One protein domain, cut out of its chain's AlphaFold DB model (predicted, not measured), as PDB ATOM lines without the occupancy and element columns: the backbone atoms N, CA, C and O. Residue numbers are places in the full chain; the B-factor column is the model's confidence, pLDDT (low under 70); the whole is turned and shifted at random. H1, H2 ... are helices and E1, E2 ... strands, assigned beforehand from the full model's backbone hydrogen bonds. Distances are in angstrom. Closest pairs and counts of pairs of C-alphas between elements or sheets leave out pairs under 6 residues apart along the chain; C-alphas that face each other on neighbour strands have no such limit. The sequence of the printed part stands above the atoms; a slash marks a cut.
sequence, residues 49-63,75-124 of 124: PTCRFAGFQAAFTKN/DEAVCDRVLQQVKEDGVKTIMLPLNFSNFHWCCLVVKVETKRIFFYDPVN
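This is residues 49 to 63 and 75 to 124 of the 124 residues of the protein "ULP_PROTEASE domain-containing protein" of Phytophthora parasitica P1569 (UniProt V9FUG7). A twisted sheet of four strands has one helix, H1, over E2 on one face, running along the strands; its other face is bare. The printed part has 65 residues, under half in named elements: E1, H1, E2, E3, E4 along the chain, class mixed. The mixed sheet's order is E1 E2 E3 E4. The whole is compact, radius of gyration of the C-alphas 12.3 A, spanning 39 by 25 by 20 A.

Find C-alpha 51 at (33.698, 21.860, 44.954), where E1, residues 51 to 53, begins. Next come H1, residues 76 to 85, 14.1 A; E2, 93 to 99, 19.4 A; E3, 105 to 111, 19.5 A; and E4, 116 to 120, ending at (33.023, 22.767, 28.442).

E1 and E2 are parallel; N 52 and O 93, 2.8 A apart, are within hydrogen-bond range. E2, E3 and E4 form a meander, each the antiparallel neighbour of the one before; look at N 96 and O 108, 2.8 A, and N 109 and O 118, 2.8 A. H1, with every O i to N i+4 pair within range, has a height over the sheet of 9.9 A; its closest C-alpha to E2 is Val 82, 7.3 A from that of Ile 94.

Residues 64 to 74 are cut out, a 20.9 A gap between C-alphas 63 and 75. Residues 63 and 124 have pLDDT under 70.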
ATOM      1  N   PRO A  49      37.377  22.042  49.075       94.88
ATOM      2  CA  PRO A  49      36.133  21.783  49.812       94.88
ATOM      3  C   PRO A  49      34.904  22.548  49.298       94.88
ATOM      4  O   PRO A  49      33.767  22.178  49.586       94.88
ATOM      5  N   THR A  50      35.115  23.606  48.511       97.75
ATOM      6  CA  THR A  50      34.065  24.388  47.844       97.75
ATOM      7  C   THR A  50      33.518  23.726  46.571       97.75
ATOM      8  O   THR A  50      32.634  24.282  45.916       97.75
ATOM      9  N   CYS A  51      34.080  22.589  46.157       97.81
ATOM     10  CA  CYS A  51      33.698  21.860  44.954       97.81
ATOM     11  C   CYS A  51      32.796  20.665  45.282       97.81
ATOM     12  O   CYS A  51      32.913  20.037  46.335       97.81
ATOM     13  N   ARG A  52      31.920  20.307  44.341       98.06
ATOM     14  CA  ARG A  52      31.109  19.087  44.383       98.06
ATOM     15  C   ARG A  52      31.140  18.353  43.055       98.06
ATOM     16  O   ARG A  52      31.248  18.957  41.990       98.06
ATOM     17  N   PHE A  53      31.014  17.036  43.142       97.19
ATOM     18  CA  PHE A  53      30.808  16.154  42.005       97.19
ATOM     19  C   PHE A  53      29.359  15.663  42.026       97.19
ATOM     20  O   PHE A  53      28.911  15.075  43.014       97.19
ATOM     21  N   ALA A  54      28.622  15.921  40.948       97.12
ATOM     22  CA  ALA A  54      27.208  15.565  40.842       97.12
ATOM     23  C   ALA A  54      26.971  14.131  40.328       97.12
ATOM     24  O   ALA A  54      25.834  13.670  40.287       97.12
ATOM     25  N   GLY A  55      28.033  13.404  39.971       95.31
ATOM     26  CA  GLY A  55      27.924  12.143  39.244       95.31
ATOM     27  C   GLY A  55      28.043  12.348  37.736       95.31
ATOM     28  O   GLY A  55      28.459  13.411  37.280       95.31
ATOM     29  N   PHE A  56      27.706  11.311  36.976       94.50
ATOM     30  CA  PHE A  56      27.719  11.333  35.516       94.50
ATOM     31  C   PHE A  56      26.307  11.468  34.971       94.50
ATOM     32  O   PHE A  56      25.376  10.891  35.525       94.50
ATOM     33  N   GLN A  57      26.175  12.171  33.850       93.12
ATOM     34  CA  GLN A  57      24.939  12.225  33.078       93.12
ATOM     35  C   GLN A  57      25.192  11.656  31.683       93.12
ATOM     36  O   GLN A  57      26.091  12.104  30.970       93.12
ATOM     37  N   ALA A  58      24.375  10.686  31.276       90.62
ATOM     38  CA  ALA A  58      24.361  10.235  29.892       90.62
ATOM     39  C   ALA A  58      23.813  11.354  28.995       90.62
ATOM     40  O   ALA A  58      22.782  11.958  29.302       90.62
ATOM     41  N   ALA A  59      24.505  11.625  27.895       88.12
ATOM     42  CA  ALA A  59      24.124  12.621  26.908       88.12
ATOM     43  C   ALA A  59      24.020  11.981  25.520       88.12
ATOM     44  O   ALA A  59      24.660  10.973  25.221       88.12
ATOM     45  N   PHE A  60      23.188  12.569  24.666       81.75
ATOM     46  CA  PHE A  60      22.889  12.028  23.345       81.75
ATOM     47  C   PHE A  60      22.793  13.161  22.329       81.75
ATOM     48  O   PHE A  60      22.209  14.212  22.601       81.75
ATOM     49  N   THR A  61      23.338  12.943  21.136       75.50
ATOM     50  CA  THR A  61      23.171  13.858  20.005       75.50
ATOM     51  C   THR A  61      21.827  13.603  19.330       75.50
ATOM     52  O   THR A  61      21.503  12.461  19.004       75.50
ATOM     53  N   LYS A  62      21.051  14.658  19.068       70.69
ATOM     54  CA  LYS A  62      19.813  14.572  18.280       70.69
ATOM     55  C   LYS A  62      19.995  15.245  16.922       70.69
ATOM     56  O   LYS A  62      20.364  16.411  16.851       70.69
ATOM     57  N   ASN A  63      19.658  14.524  15.849       61.06
ATOM     58  CA  ASN A  63      19.813  14.981  14.458       61.06
ATOM     59  C   ASN A  63      18.764  16.021  14.007       61.06
ATOM     60  O   ASN A  63      18.882  16.586  12.923       61.06
ATOM     61  N   ASP A  75      18.789  12.671  33.963       88.50
ATOM     62  CA  ASP A  75      18.506  11.773  35.072       88.50
ATOM     63  C   ASP A  75      18.014  12.606  36.267       88.50
ATOM     64  O   ASP A  75      18.686  13.541  36.715       88.50
ATOM     65  N   GLU A  76      16.820  12.287  36.766       90.19
ATOM     66  CA  GLU A  76      16.190  13.003  37.881       90.19
ATOM     67  C   GLU A  76      17.050  12.961  39.145       90.19
ATOM     68  O   GLU A  76      17.221  13.988  39.800       90.19
ATOM     69  N   ALA A  77      17.690  11.827  39.440       93.38
ATOM     70  CA  ALA A  77      18.531  11.686  40.622       93.38
ATOM     71  C   ALA A  77      19.799  12.549  40.534       93.38
ATOM     72  O   ALA A  77      20.315  13.018  41.554       93.38
ATOM     73  N   VAL A  78      20.316  12.772  39.323       93.88
ATOM     74  CA  VAL A  78      21.448  13.679  39.090       93.88
ATOM     75  C   VAL A  78      21.000  15.129  39.245       93.88
ATOM     76  O   VAL A  78      21.664  15.904  39.935       93.88
ATOM     77  N   CYS A  79      19.858  15.500  38.663       92.44
ATOM     78  CA  CYS A  79      19.306  16.846  38.800       92.44
ATOM     79  C   CYS A  79      18.975  17.204  40.251       92.44
ATOM     80  O   CYS A  79      19.390  18.268  40.717       92.44
ATOM     81  N   ASP A  80      18.315  16.313  40.987       95.44
ATOM     82  CA  ASP A  80      18.009  16.507  42.405       95.44
ATOM     83  C   ASP A  80      19.282  16.702  43.225       95.44
ATOM     84  O   ASP A  80      19.355  17.599  44.069       95.44
ATOM     85  N   ARG A  81      20.332  15.928  42.926       97.25
ATOM     86  CA  ARG A  81      21.632  16.074  43.585       97.25
ATOM     87  C   ARG A  81      22.274  17.426  43.301       97.25
ATOM     88  O   ARG A  81      22.772  18.053  44.231       97.25
ATOM     89  N   VAL A  82      22.244  17.904  42.056       96.69
ATOM     90  CA  VAL A  82      22.745  19.248  41.719       96.69
ATOM     91  C   VAL A  82      21.962  20.308  42.496       96.69
ATOM     92  O   VAL A  82      22.563  21.188  43.105       96.69
ATOM     93  N   LEU A  83      20.630  20.210  42.533       96.56
ATOM     94  CA  LEU A  83      19.774  21.159  43.254       96.56
ATOM     95  C   LEU A  83      20.010  21.146  44.769       96.56
ATOM     96  O   LEU A  83      19.913  22.197  45.404       96.56
ATOM     97  N   GLN A  84      20.317  19.985  45.350       97.75
ATOM     98  CA  GLN A  84      20.737  19.868  46.745       97.75
ATOM     99  C   GLN A  84      22.102  20.531  46.967       97.75
ATOM    100  O   GLN A  84      22.218  21.389  47.837       97.75
ATOM    101  N   GLN A  85      23.094  20.224  46.127       97.81
ATOM    102  CA  GLN A  85      24.458  20.753  46.235       97.81
ATOM    103  C   GLN A  85      24.535  22.276  46.063       97.81
ATOM    104  O   GLN A  85      25.353  22.922  46.707       97.81
ATOM    105  N   VAL A  86      23.671  22.874  45.235       97.50
ATOM    106  CA  VAL A  86      23.577  24.342  45.084       97.50
ATOM    107  C   VAL A  86      23.153  25.031  46.388       97.50
ATOM    108  O   VAL A  86      23.471  26.200  46.589       97.50
ATOM    109  N   LYS A  87      22.419  24.331  47.262       97.12
ATOM    110  CA  LYS A  87      21.927  24.861  48.544       97.12
ATOM    111  C   LYS A  87      22.901  24.629  49.699       97.12
ATOM    112  O   LYS A  87      22.653  25.134  50.791       97.12
ATOM    113  N   GLU A  88      23.957  23.848  49.491       97.12
ATOM    114  CA  GLU A  88      24.963  23.590  50.516       97.12
ATOM    115  C   GLU A  88      25.809  24.842  50.771       97.12
ATOM    116  O   GLU A  88      26.317  25.470  49.838       97.12
ATOM    117  N   ASP A  89      25.998  25.179  52.047       96.50
ATOM    118  CA  ASP A  89      26.819  26.324  52.423       96.50
ATOM    119  C   ASP A  89      28.290  26.116  52.023       96.50
ATOM    120  O   ASP A  89      28.844  25.015  52.103       96.50
ATOM    121  N   GLY A  90      28.922  27.185  51.540       96.06
ATOM    122  CA  GLY A  90      30.303  27.171  51.051       96.06
ATOM    123  C   GLY A  90      30.536  26.485  49.695       96.06
ATOM    124  O   GLY A  90      31.662  26.540  49.186       96.06
ATOM    125  N   VAL A  91      29.527  25.874  49.059       98.06
ATOM    126  CA  VAL A  91      29.685  25.296  47.713       98.06
ATOM    127  C   VAL A  91      29.719  26.399  46.657       98.06
ATOM    128  O   VAL A  91      28.788  27.182  46.499       98.06
ATOM    129  N   LYS A  92      30.804  26.432  45.880       98.00
ATOM    130  CA  LYS A  92      31.033  27.416  44.809       98.00
ATOM    131  C   LYS A  92      30.950  26.807  43.419       98.00
ATOM    132  O   LYS A  92      30.565  27.491  42.471       98.00
ATOM    133  N   THR A  93      31.365  25.548  43.275       98.12
ATOM    134  CA  THR A  93      31.484  24.877  41.974       98.12
ATOM    135  C   THR A  93      30.915  23.467  42.036       98.12
ATOM    136  O   THR A  93      31.306  22.685  42.897       98.12
ATOM    137  N   ILE A  94      30.051  23.112  41.088       98.44
ATOM    138  CA  ILE A  94      29.549  21.745  40.913       98.44
ATOM    139  C   ILE A  94      29.950  21.267  39.522       98.44
ATOM    140  O   ILE A  94      29.706  21.957  38.534       98.44
ATOM    141  N   MET A  95      30.581  20.098  39.456       98.31
ATOM    142  CA  MET A  95      31.010  19.451  38.219       98.31
ATOM    143  C   MET A  95      30.037  18.330  37.861       98.31
ATOM    144  O   MET A  95      29.784  17.440  38.680       98.31
ATOM    145  N   LEU A  96      29.544  18.362  36.627       97.50
ATOM    146  CA  LEU A  96      28.678  17.351  36.037       97.50
ATOM    147  C   LEU A  96      29.249  16.928  34.673       97.50
ATOM    148  O   LEU A  96      28.932  17.539  33.648       97.50
ATOM    149  N   PRO A  97      30.116  15.905  34.637       96.19
ATOM    150  CA  PRO A  97      30.605  15.348  33.389       96.19
ATOM    151  C   PRO A  97      29.483  14.638  32.624       96.19
ATOM    152  O   PRO A  97      28.670  13.905  33.197       96.19
ATOM    153  N   LEU A  98      29.460  14.866  31.315       94.19
ATOM    154  CA  LEU A  98      28.494  14.319  30.373       94.19
ATOM    155  C   LEU A  98      29.166  13.253  29.509       94.19
ATOM    156  O   LEU A  98      30.171  13.550  28.862       94.19
ATOM    157  N   ASN A  99      28.590  12.052  29.466       92.19
ATOM    158  CA  ASN A  99      29.073  10.955  28.629       92.19
ATOM    159  C   ASN A  99      28.184  10.793  27.390       92.19
ATOM    160  O   ASN A  99      27.031  10.365  27.504       92.19
ATOM    161  N   PHE A 100      28.719  11.072  26.203       89.31
ATOM    162  CA  PHE A 100      28.047  10.810  24.930       89.31
ATOM    163  C   PHE A 100      28.304   9.377  24.459       89.31
ATOM    164  O   PHE A 100      28.985   9.147  23.463       89.31
ATOM    165  N   SER A 101      27.760   8.403  25.194       82.62
ATOM    166  CA  SER A 101      27.815   6.973  24.842       82.62
ATOM    167  C   SER A 101      29.230   6.465  24.512       82.62
ATOM    168  O   SER A 101      29.430   5.727  23.551       82.62
ATOM    169  N   ASN A 102      30.216   6.864  25.322       72.19
ATOM    170  CA  ASN A 102      31.638   6.526  25.198       72.19
ATOM    171  C   ASN A 102      32.319   7.025  23.911       72.19
ATOM    172  O   ASN A 102      33.430   6.596  23.611       72.19
ATOM    173  N   PHE A 103      31.676   7.929  23.166       83.06
ATOM    174  CA  PHE A 103      32.270   8.596  22.007       83.06
ATOM    175  C   PHE A 103      32.839   9.974  22.345       83.06
ATOM    176  O   PHE A 103      33.719  10.457  21.649       83.06
ATOM    177  N   HIS A 104      32.319  10.649  23.369       88.88
ATOM    178  CA  HIS A 104      32.761  11.998  23.712       88.88
ATOM    179  C   HIS A 104      32.457  12.337  25.166       88.88
ATOM    180  O   HIS A 104      31.461  11.870  25.725       88.88
ATOM    181  N   TRP A 105      33.304  13.176  25.757       91.81
ATOM    182  CA  TRP A 105      33.133  13.689  27.110       91.81
ATOM    183  C   TRP A 105      33.060  15.211  27.094       91.81
ATOM    184  O   TRP A 105      33.966  15.887  26.610       91.81
ATOM    185  N   CYS A 106      32.011  15.744  27.714       93.69
ATOM    186  CA  CYS A 106      31.894  17.165  28.034       93.69
ATOM    187  C   CYS A 106      31.746  17.340  29.545       93.69
ATOM    188  O   CYS A 106      31.578  16.372  30.289       93.69
ATOM    189  N   CYS A 107      31.756  18.582  30.018       95.50
ATOM    190  CA  CYS A 107      31.451  18.880  31.410       95.50
ATOM    191  C   CYS A 107      30.569  20.117  31.525       95.50
ATOM    192  O   CYS A 107      30.886  21.177  30.983       95.50
ATOM    193  N   LEU A 108      29.475  19.988  32.272       96.25
ATOM    194  CA  LEU A 108      28.749  21.132  32.797       96.25
ATOM    195  C   LEU A 108      29.363  21.540  34.133       96.25
ATOM    196  O   LEU A 108      29.533  20.722  35.038       96.25
ATOM    197  N   VAL A 109      29.665  22.826  34.269       97.31
ATOM    198  CA  VAL A 109      30.186  23.409  35.504       97.31
ATOM    199  C   VAL A 109      29.213  24.469  35.992       97.31
ATOM    200  O   VAL A 109      29.066  25.530  35.381       97.31
ATOM    201  N   VAL A 110      28.559  24.196  37.117       97.88
ATOM    202  CA  VAL A 110      27.683  25.157  37.791       97.88
ATOM    203  C   VAL A 110      28.530  26.001  38.733       97.88
ATOM    204  O   VAL A 110      29.164  25.478  39.650       97.88
ATOM    205  N   LYS A 111      28.543  27.316  38.516       97.75
ATOM    206  CA  LYS A 111      29.116  28.305  39.430       97.75
ATOM    207  C   LYS A 111      27.985  28.909  40.257       97.75
ATOM    208  O   LYS A 111      27.170  29.673  39.736       97.75
ATOM    209  N   VAL A 112      27.936  28.534  41.536       96.94
ATOM    210  CA  VAL A 112      26.820  28.841  42.448       96.94
ATOM    211  C   VAL A 112      26.731  30.343  42.714       96.94
ATOM    212  O   VAL A 112      25.685  30.946  42.484       96.94
ATOM    213  N   GLU A 113      27.848  30.967  43.095       93.50
ATOM    214  CA  GLU A 113      27.904  32.391  43.460       93.50
ATOM    215  C   GLU A 113      27.483  33.312  42.306       93.50
ATOM    216  O   GLU A 113      26.741  34.272  42.501       93.50
ATOM    217  N   THR A 114      27.913  32.999  41.081       96.06
ATOM    218  CA  THR A 114      27.615  33.818  39.897       96.06
ATOM    219  C   THR A 114      26.321  33.421  39.192       96.06
ATOM    220  O   THR A 114      25.935  34.082  38.227       96.06
ATOM    221  N   LYS A 115      25.633  32.364  39.653       95.25
ATOM    222  CA  LYS A 115      24.425  31.807  39.020       95.25
ATOM    223  C   LYS A 115      24.634  31.563  37.521       95.25
ATOM    224  O   LYS A 115      23.854  32.010  36.673       95.25
ATOM    225  N   ARG A 116      25.743  30.900  37.184       97.62
ATOM    226  CA  ARG A 116      26.122  30.568  35.804       97.62
ATOM    227  C   ARG A 116      26.349  29.075  35.651       97.62
ATOM    228  O   ARG A 116      26.863  28.420  36.552       97.62
ATOM    229  N   ILE A 117      25.997  28.568  34.477       96.94
ATOM    230  CA  ILE A 117      26.310  27.211  34.045       96.94
ATOM    231  C   ILE A 117      27.199  27.346  32.818       96.94
ATOM    232  O   ILE A 117      26.819  27.999  31.847       96.94
ATOM    233  N   PHE A 118      28.385  26.758  32.887       96.69
ATOM    234  CA  PHE A 118      29.325  26.693  31.779       96.69
ATOM    235  C   PHE A 118      29.280  25.302  31.165       96.69
ATOM    236  O   PHE A 118      29.228  24.309  31.888       96.69
ATOM    237  N   PHE A 119      29.314  25.246  29.840       94.81
ATOM    238  CA  PHE A 119      29.477  24.016  29.083       94.81
ATOM    239  C   PHE A 119      30.891  23.993  28.515       94.81
ATOM    240  O   PHE A 119      31.264  24.886  27.757       94.81
ATOM    241  N   TYR A 120      31.672  23.000  28.929       93.88
ATOM    242  CA  TYR A 120      33.023  22.767  28.442       93.88
ATOM    243  C   TYR A 120      33.027  21.539  27.543       93.88
ATOM    244  O   TYR A 120      32.710  20.430  27.985       93.88
ATOM    245  N   ASP A 121      33.422  21.761  26.299       91.75
ATOM    246  CA  ASP A 121      33.590  20.739  25.282       91.75
ATOM    247  C   ASP A 121      34.995  20.891  24.687       91.75
ATOM    248  O   ASP A 121      35.285  21.931  24.105       91.75
ATOM    249  N   PRO A 122      35.894  19.909  24.860       84.81
ATOM    250  CA  PRO A 122      37.273  20.023  24.389       84.81
ATOM    251  C   PRO A 122      37.420  19.949  22.861       84.81
ATOM    252  O   PRO A 122      38.525  20.143  22.360       84.81
ATOM    253  N   VAL A 123      36.348  19.628  22.127       81.75
ATOM    254  CA  VAL A 123      36.354  19.475  20.662       81.75
ATOM    255  C   VAL A 123      35.671  20.664  19.959       81.75
ATOM    256  O   VAL A 123      35.686  20.726  18.731       81.75
ATOM    257  N   ASN A 124      35.127  21.631  20.712       62.53
ATOM    258  CA  ASN A 124      34.449  22.828  20.193       62.53
ATOM    259  C   ASN A 124      35.137  24.140  20.589       62.53
ATOM    260  O   ASN A 124      35.672  24.229  21.716       62.53
TER     261      ASN A 124